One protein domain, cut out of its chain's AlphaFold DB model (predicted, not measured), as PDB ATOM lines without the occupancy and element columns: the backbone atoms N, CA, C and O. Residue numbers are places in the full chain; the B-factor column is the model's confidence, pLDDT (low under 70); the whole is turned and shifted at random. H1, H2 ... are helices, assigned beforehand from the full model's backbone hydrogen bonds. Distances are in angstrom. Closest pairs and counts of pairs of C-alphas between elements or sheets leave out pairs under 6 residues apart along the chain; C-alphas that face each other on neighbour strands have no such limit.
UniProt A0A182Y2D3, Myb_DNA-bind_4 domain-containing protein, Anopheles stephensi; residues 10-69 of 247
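AT A GLANCE: This is residues 10 to 69 of the 247 residues of the protein "Myb_DNA-bind_4 domain-containing protein" of Anopheles stephensi (UniProt A0A182Y2D3). Two long helices make a T: H1 is the crossbar, and H2 runs off from its middle as the stem. At the far tip of the stem, the backbone folds back through residues 59 to 60 into the short H3. The 60 printed residues hold three named helices, H1, H2, H3, and no named strand; the class is all helix. The whole is flat, 36 by 33 by 12 A, and loose, with a radius of gyration of the C-alphas of 14.6 A.

IN THESE COORDINATES: Find C-alpha 10 at (7.031, -15.558, 16.472); from there H1, residues 10 to 30, runs 30.4 A. H2, residues 38 to 58, runs 30.6 A from C-alpha 38 at (12.864, 1.664, 11.579). H3, residues 61 to 65, ends at (-0.586, 1.667, -13.660).

HOW THE PARTS SIT: Look at Phe 21 and Tyr 38, whose C-alphas, 5.0 A apart, are the closest of H1 and H2. There residues 18 to 25 alone of H1 touch residues 38 to 42 alone of H2, about perpendicular at 77 degrees. H2, with residues 55 to 56 alone, and H3 only just touch, only at the corner by their link, with 3 pairs of C-alphas within 8 A; the closest, Ala 55 and Gln 64, are 5.1 A apart. H1 and H3 are apart. Every O i to N i+4 pair is within hydrogen-bond range in H1 and H3, and 16 of 17 in H2.

THE WHOLE: The C-alphas of Ser 12 and Asn 62 are the farthest apart, 39.5 A. The printed part has no cut and no long link. Residues 10 to 11 and 59 are under pLDDT 70.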
ATOM      1  N   PHE A  10       7.436 -16.888  16.944       50.62
ATOM      2  CA  PHE A  10       7.031 -15.558  16.472       50.62
ATOM      3  C   PHE A  10       7.959 -14.456  16.985       50.62
ATOM      4  O   PHE A  10       8.294 -13.554  16.219       50.62
ATOM      5  N   SER A  11       8.404 -14.539  18.244       60.09
ATOM      6  CA  SER A  11       9.337 -13.574  18.839       60.09
ATOM      7  C   SER A  11      10.659 -13.508  18.065       60.09
ATOM      8  O   SER A  11      11.078 -12.426  17.655       60.09
ATOM      9  N   SER A  12      11.256 -14.664  17.754       76.81
ATOM     10  CA  SER A  12      12.504 -14.777  16.986       76.81
ATOM     11  C   SER A  12      12.395 -14.116  15.606       76.81
ATOM     12  O   SER A  12      13.131 -13.172  15.302       76.81
ATOM     13  N   LYS A  13      11.396 -14.508  14.798       80.88
ATOM     14  CA  LYS A  13      11.168 -13.904  13.474       80.88
ATOM     15  C   LYS A  13      10.791 -12.422  13.571       80.88
ATOM     16  O   LYS A  13      11.190 -11.640  12.711       80.88
ATOM     17  N   HIS A  14      10.053 -11.991  14.595       81.31
ATOM     18  CA  HIS A  14       9.732 -10.573  14.779       81.31
ATOM     19  C   HIS A  14      10.980  -9.742  15.108       81.31
ATOM     20  O   HIS A  14      11.182  -8.698  14.482       81.31
ATOM     21  N   LYS A  15      11.835 -10.226  16.018       84.94
ATOM     22  CA  LYS A  15      13.112  -9.602  16.389       84.94
ATOM     23  C   LYS A  15      14.042  -9.484  15.178       84.94
ATOM     24  O   LYS A  15      14.484  -8.380  14.873       84.94
ATOM     25  N   GLN A  16      14.225 -10.568  14.421       86.00
ATOM     26  CA  GLN A  16      15.006 -10.571  13.176       86.00
ATOM     27  C   GLN A  16      14.491  -9.521  12.174       86.00
ATOM     28  O   GLN A  16      15.274  -8.758  11.613       86.00
ATOM     29  N   ASN A  17      13.169  -9.412  11.987       88.06
ATOM     30  CA  ASN A  17      12.582  -8.378  11.130       88.06
ATOM     31  C   ASN A  17      12.848  -6.952  11.653       88.06
ATOM     32  O   ASN A  17      13.113  -6.053  10.858       88.06
ATOM     33  N   MET A  18      12.812  -6.718  12.970       89.75
ATOM     34  CA  MET A  18      13.137  -5.405  13.551       89.75
ATOM     35  C   MET A  18      14.620  -5.044  13.381       89.75
ATOM     36  O   MET A  18      14.936  -3.889  13.100       89.75
ATOM     37  N   GLU A  19      15.523  -6.022  13.472       91.44
ATOM     38  CA  GLU A  19      16.950  -5.847  13.175       91.44
ATOM     39  C   GLU A  19      17.200  -5.563  11.685       91.44
ATOM     40  O   GLU A  19      18.016  -4.701  11.358       91.44
ATOM     41  N   ILE A  20      16.455  -6.203  10.775       92.62
ATOM     42  CA  ILE A  20      16.482  -5.889   9.336       92.62
ATOM     43  C   ILE A  20      16.039  -4.439   9.088       92.62
ATOM     44  O   ILE A  20      16.756  -3.697   8.417       92.62
ATOM     45  N   PHE A  21      14.921  -3.986   9.669       93.75
ATOM     46  CA  PHE A  21      14.490  -2.591   9.504       93.75
ATOM     47  C   PHE A  21      15.482  -1.582  10.103       93.75
ATOM     48  O   PHE A  21      15.623  -0.497   9.547       93.75
ATOM     49  N   ARG A  22      16.214  -1.938  11.169       93.12
ATOM     50  CA  ARG A  22      17.298  -1.107  11.727       93.12
ATOM     51  C   ARG A  22      18.523  -1.040  10.804       93.12
ATOM     52  O   ARG A  22      19.101   0.024  10.621       93.12
ATOM     53  N   LYS A  23      18.894  -2.146  10.150       93.50
ATOM     54  CA  LYS A  23      19.941  -2.136   9.105       93.50
ATOM     55  C   LYS A  23      19.543  -1.258   7.908       93.50
ATOM     56  O   LYS A  23      20.398  -0.589   7.335       93.50
ATOM     57  N   ILE A  24      18.252  -1.220   7.561       93.19
ATOM     58  CA  ILE A  24      17.717  -0.331   6.515       93.19
ATOM     59  C   ILE A  24      17.724   1.137   6.983       93.19
ATOM     60  O   ILE A  24      18.152   1.997   6.223       93.19
ATOM     61  N   GLU A  25      17.321   1.432   8.222       93.38
ATOM     62  CA  GLU A  25      17.393   2.772   8.844       93.38
ATOM     63  C   GLU A  25      18.817   3.357   8.804       93.38
ATOM     64  O   GLU A  25      18.995   4.508   8.396       93.38
ATOM     65  N   ASN A  26      19.835   2.550   9.125       92.75
ATOM     66  CA  ASN A  26      21.241   2.949   9.006       92.75
ATOM     67  C   ASN A  26      21.614   3.281   7.550       92.75
ATOM     68  O   ASN A  26      22.025   4.407   7.279       92.75
ATOM     69  N   LYS A  27      21.363   2.375   6.591       93.81
ATOM     70  CA  LYS A  27      21.653   2.631   5.166       93.81
ATOM     71  C   LYS A  27      20.901   3.833   4.590       93.81
ATOM     72  O   LYS A  27      21.442   4.560   3.758       93.81
ATOM     73  N   MET A  28      19.668   4.078   5.035       92.38
ATOM     74  CA  MET A  28      18.920   5.285   4.673       92.38
ATOM     75  C   MET A  28      19.576   6.546   5.247       92.38
ATOM     76  O   MET A  28      19.671   7.544   4.540       92.38
ATOM     77  N   THR A  29      20.069   6.495   6.485       92.81
ATOM     78  CA  THR A  29      20.772   7.601   7.161       92.81
ATOM     79  C   THR A  29      22.128   7.913   6.517       92.81
ATOM     80  O   THR A  29      22.456   9.088   6.334       92.81
ATOM     81  N   GLU A  30      22.879   6.876   6.131       92.75
ATOM     82  CA  GLU A  30      24.112   6.949   5.328       92.75
ATOM     83  C   GLU A  30      23.837   7.599   3.963       92.75
ATOM     84  O   GLU A  30      24.555   8.503   3.546       92.75
ATOM     85  N   SER A  31      22.723   7.226   3.326       89.94
ATOM     86  CA  SER A  31      22.239   7.793   2.055       89.94
ATOM     87  C   SER A  31      21.533   9.157   2.206       89.94
ATOM     88  O   SER A  31      20.810   9.583   1.310       89.94
ATOM     89  N   GLY A  32      21.673   9.836   3.353       90.88
ATOM     90  CA  GLY A  32      21.118  11.173   3.620       90.88
ATOM     91  C   GLY A  32      19.643  11.235   4.056       90.88
ATOM     92  O   GLY A  32      19.201  12.258   4.580       90.88
ATOM     93  N   TYR A  33      18.871  10.151   3.950       85.94
ATOM     94  CA  TYR A  33      17.445  10.085   4.308       85.94
ATOM     95  C   TYR A  33      17.201   9.891   5.819       85.94
ATOM     96  O   TYR A  33      16.487   8.982   6.243       85.94
ATOM     97  N   ARG A  34      17.757  10.784   6.649       86.00
ATOM     98  CA  ARG A  34      17.806  10.681   8.128       86.00
ATOM     99  C   ARG A  34      16.459  10.781   8.873       86.00
ATOM    100  O   ARG A  34      16.437  10.741  10.097       86.00
ATOM    101  N   TYR A  35      15.340  10.945   8.169       81.19
ATOM    102  CA  TYR A  35      14.034  11.300   8.748       81.19
ATOM    103  C   TYR A  35      13.037  10.128   8.873       81.19
ATOM    104  O   TYR A  35      11.871  10.356   9.195       81.19
ATOM    105  N   LYS A  36      13.450   8.879   8.598       83.56
ATOM    106  CA  LYS A  36      12.577   7.692   8.686       83.56
ATOM    107  C   LYS A  36      13.115   6.678   9.692       83.56
ATOM    108  O   LYS A  36      14.104   6.008   9.426       83.56
ATOM    109  N   ASN A  37      12.411   6.521  10.809       90.94
ATOM    110  CA  ASN A  37      12.759   5.539  11.834       90.94
ATOM    111  C   ASN A  37      12.406   4.094  11.411       90.94
ATOM    112  O   ASN A  37      11.439   3.890  10.671       90.94
ATOM    113  N   TYR A  38      13.102   3.076  11.929       88.44
ATOM    114  CA  TYR A  38      12.864   1.664  11.579       88.44
ATOM    115  C   TYR A  38      11.407   1.191  11.768       88.44
ATOM    116  O   TYR A  38      10.910   0.411  10.948       88.44
ATOM    117  N   LEU A  39      10.665   1.703  12.764       88.50
ATOM    118  CA  LEU A  39       9.227   1.416  12.904       88.50
ATOM    119  C   LEU A  39       8.420   2.000  11.735       88.50
ATOM    120  O   LEU A  39       7.532   1.339  11.191       88.50
ATOM    121  N   GLN A  40       8.727   3.234  11.333       91.12
ATOM    122  CA  GLN A  40       8.056   3.921  10.228       91.12
ATOM    123  C   GLN A  40       8.371   3.246   8.889       91.12
ATOM    124  O   GLN A  40       7.467   3.083   8.070       91.12
ATOM    125  N   ILE A  41       9.616   2.795   8.688       89.31
ATOM    126  CA  ILE A  41      10.034   1.995   7.527       89.31
ATOM    127  C   ILE A  41       9.218   0.695   7.474       89.31
ATOM    128  O   ILE A  41       8.610   0.405   6.444       89.31
ATOM    129  N   GLY A  42       9.093  -0.034   8.589       88.81
ATOM    130  CA  GLY A  42       8.271  -1.249   8.665       88.81
ATOM    131  C   GLY A  42       6.781  -1.018   8.363       88.81
ATOM    132  O   GLY A  42       6.154  -1.820   7.664       88.81
ATOM    133  N   VAL A  43       6.201   0.098   8.824       90.12
ATOM    134  CA  VAL A  43       4.811   0.484   8.505       90.12
ATOM    135  C   VAL A  43       4.654   0.871   7.030       90.12
ATOM    136  O   VAL A  43       3.702   0.424   6.384       90.12
ATOM    137  N   ARG A  44       5.587   1.657   6.475       90.19
ATOM    138  CA  ARG A  44       5.598   2.047   5.054       90.19
ATOM    139  C   ARG A  44       5.733   0.818   4.155       90.19
ATOM    140  O   ARG A  44       4.893   0.649   3.279       90.19
ATOM    141  N   TRP A  45       6.678  -0.082   4.434       91.38
ATOM    142  CA  TRP A  45       6.842  -1.357   3.723       91.38
ATOM    143  C   TRP A  45       5.578  -2.221   3.784       91.38
ATOM    144  O   TRP A  45       5.101  -2.704   2.756       91.38
ATOM    145  N   LYS A  46       4.958  -2.355   4.966       90.81
ATOM    146  CA  LYS A  46       3.691  -3.088   5.099       90.81
ATOM    147  C   LYS A  46       2.573  -2.458   4.264       90.81
ATOM    148  O   LYS A  46       1.761  -3.195   3.711       90.81
ATOM    149  N   ASN A  47       2.488  -1.134   4.163       90.75
ATOM    150  CA  ASN A  47       1.485  -0.486   3.316       90.75
ATOM    151  C   ASN A  47       1.808  -0.624   1.819       90.75
ATOM    152  O   ASN A  47       0.910  -0.994   1.069       90.75
ATOM    153  N   LEU A  48       3.069  -0.463   1.411       90.94
ATOM    154  CA  LEU A  48       3.535  -0.660   0.033       90.94
ATOM    155  C   LEU A  48       3.224  -2.083  -0.466       90.94
ATOM    156  O   LEU A  48       2.563  -2.258  -1.486       90.94
ATOM    157  N   LYS A  49       3.560  -3.108   0.331       90.00
ATOM    158  CA  LYS A  49       3.202  -4.508   0.048       90.00
ATOM    159  C   LYS A  49       1.686  -4.740  -0.004       90.00
ATOM    160  O   LYS A  49       1.240  -5.590  -0.763       90.00
ATOM    161  N   ASN A  50       0.877  -4.010   0.771       90.00
ATOM    162  CA  ASN A  50      -0.587  -4.120   0.688       90.00
ATOM    163  C   ASN A  50      -1.163  -3.483  -0.588       90.00
ATOM    164  O   ASN A  50      -2.157  -3.998  -1.087       90.00
ATOM    165  N   LEU A  51      -0.574  -2.393  -1.095       89.06
ATOM    166  CA  LEU A  51      -0.981  -1.755  -2.354       89.06
ATOM    167  C   LEU A  51      -0.632  -2.649  -3.548       89.06
ATOM    168  O   LEU A  51      -1.524  -3.035  -4.298       89.06
ATOM    169  N   TYR A  52       0.617  -3.112  -3.624       89.06
ATOM    170  CA  TYR A  52       1.054  -4.116  -4.597       89.06
ATOM    171  C   TYR A  52       0.159  -5.375  -4.583       89.06
ATOM    172  O   TYR A  52      -0.379  -5.778  -5.610       89.06
ATOM    173  N   MET A  53      -0.114  -5.951  -3.403       87.94
ATOM    174  CA  MET A  53      -1.006  -7.115  -3.272       87.94
ATOM    175  C   MET A  53      -2.502  -6.809  -3.504       87.94
ATOM    176  O   MET A  53      -3.299  -7.748  -3.495       87.94
ATOM    177  N   LYS A  54      -2.915  -5.546  -3.688       86.94
ATOM    178  CA  LYS A  54      -4.235  -5.197  -4.244       86.94
ATOM    179  C   LYS A  54      -4.171  -5.217  -5.774       86.94
ATOM    180  O   LYS A  54      -4.810  -6.082  -6.363       86.94
ATOM    181  N   ALA A  55      -3.330  -4.372  -6.375       85.69
ATOM    182  CA  ALA A  55      -3.187  -4.223  -7.830       85.69
ATOM    183  C   ALA A  55      -2.819  -5.537  -8.558       85.69
ATOM    184  O   ALA A  55      -3.242  -5.793  -9.686       85.69
ATOM    185  N   ARG A  56      -2.074  -6.432  -7.891       84.44
ATOM    186  CA  ARG A  56      -1.755  -7.769  -8.422       84.44
ATOM    187  C   ARG A  56      -2.932  -8.756  -8.367       84.44
ATOM    188  O   ARG A  56      -2.920  -9.747  -9.086       84.44
ATOM    189  N   ARG A  57      -3.937  -8.536  -7.507       83.19
ATOM    190  CA  ARG A  57      -5.126  -9.413  -7.388       83.19
ATOM    191  C   ARG A  57      -6.279  -8.993  -8.289       83.19
ATOM    192  O   ARG A  57      -7.003  -9.864  -8.751       83.19
ATOM    193  N   SER A  58      -6.460  -7.695  -8.517       74.25
ATOM    194  CA  SER A  58      -7.466  -7.175  -9.451       74.25
ATOM    195  C   SER A  58      -7.151  -7.523 -10.908       74.25
ATOM    196  O   SER A  58      -8.049  -7.492 -11.743       74.25
ATOM    197  N   ASN A  59      -5.895  -7.888 -11.207       66.81
ATOM    198  CA  ASN A  59      -5.419  -8.319 -12.529       66.81
ATOM    199  C   ASN A  59      -5.744  -7.308 -13.653       66.81
ATOM    200  O   ASN A  59      -5.863  -7.653 -14.827       66.81
ATOM    201  N   SER A  60      -5.914  -6.044 -13.259       72.62
ATOM    202  CA  SER A  60      -6.338  -4.932 -14.095       72.62
ATOM    203  C   SER A  60      -5.137  -4.042 -14.370       72.62
ATOM    204  O   SER A  60      -4.549  -3.485 -13.441       72.62
ATOM    205  N   LYS A  61      -4.790  -3.871 -15.650       71.69
ATOM    206  CA  LYS A  61      -3.669  -3.013 -16.070       71.69
ATOM    207  C   LYS A  61      -3.821  -1.579 -15.552       71.69
ATOM    208  O   LYS A  61      -2.823  -0.957 -15.209       71.69
ATOM    209  N   ASN A  62      -5.056  -1.098 -15.411       73.38
ATOM    210  CA  ASN A  62      -5.348   0.235 -14.891       73.38
ATOM    211  C   ASN A  62      -4.959   0.353 -13.405       73.38
ATOM    212  O   ASN A  62      -4.286   1.303 -13.030       73.38
ATOM    213  N   GLU A  63      -5.307  -0.624 -12.556       71.94
ATOM    214  CA  GLU A  63      -4.906  -0.611 -11.135       71.94
ATOM    215  C   GLU A  63      -3.398  -0.811 -10.932       71.94
ATOM    216  O   GLU A  63      -2.839  -0.336  -9.945       71.94
ATOM    217  N   GLN A  64      -2.740  -1.507 -11.861       75.69
ATOM    218  CA  GLN A  64      -1.288  -1.683 -11.869       75.69
ATOM    219  C   GLN A  64      -0.595  -0.360 -12.225       75.69
ATOM    220  O   GLN A  64       0.278   0.084 -11.486       75.69
ATOM    221  N   GLN A  65      -1.066   0.335 -13.267       73.31
ATOM    222  CA  GLN A  65      -0.586   1.667 -13.660       73.31
ATOM    223  C   GLN A  65      -0.888   2.760 -12.618       73.31
ATOM    224  O   GLN A  65      -0.089   3.678 -12.453       73.31
ATOM    225  N   LEU A  66      -1.998   2.657 -11.874       78.12
ATOM    226  CA  LEU A  66      -2.331   3.585 -10.780       78.12
ATOM    227  C   LEU A  66      -1.446   3.421  -9.528       78.12
ATOM    228  O   LEU A  66      -1.539   4.243  -8.616       78.12
ATOM    229  N   PHE A  67      -0.605   2.386  -9.443       82.88
ATOM    230  CA  PHE A  67       0.351   2.216  -8.350       82.88
ATOM    231  C   PHE A  67       1.773   2.562  -8.837       82.88
ATOM    232  O   PHE A  67       2.408   1.712  -9.457       82.88
ATOM    233  N   PRO A  68       2.333   3.752  -8.515       83.69
ATOM    234  CA  PRO A  68       3.560   4.268  -9.150       83.69
ATOM    235  C   PRO A  68       4.864   3.513  -8.848       83.69
ATOM    236  O   PRO A  68       5.930   3.992  -9.208       83.69
ATOM    237  N   PHE A  69       4.783   2.387  -8.137       84.88
ATOM    238  CA  PHE A  69       5.910   1.517  -7.796       84.88
ATOM    239  C   PHE A  69       5.585   0.041  -8.098       84.88
ATOM    240  O   PHE A  69       6.041  -0.856  -7.384       84.88
TER     241      PHE A  69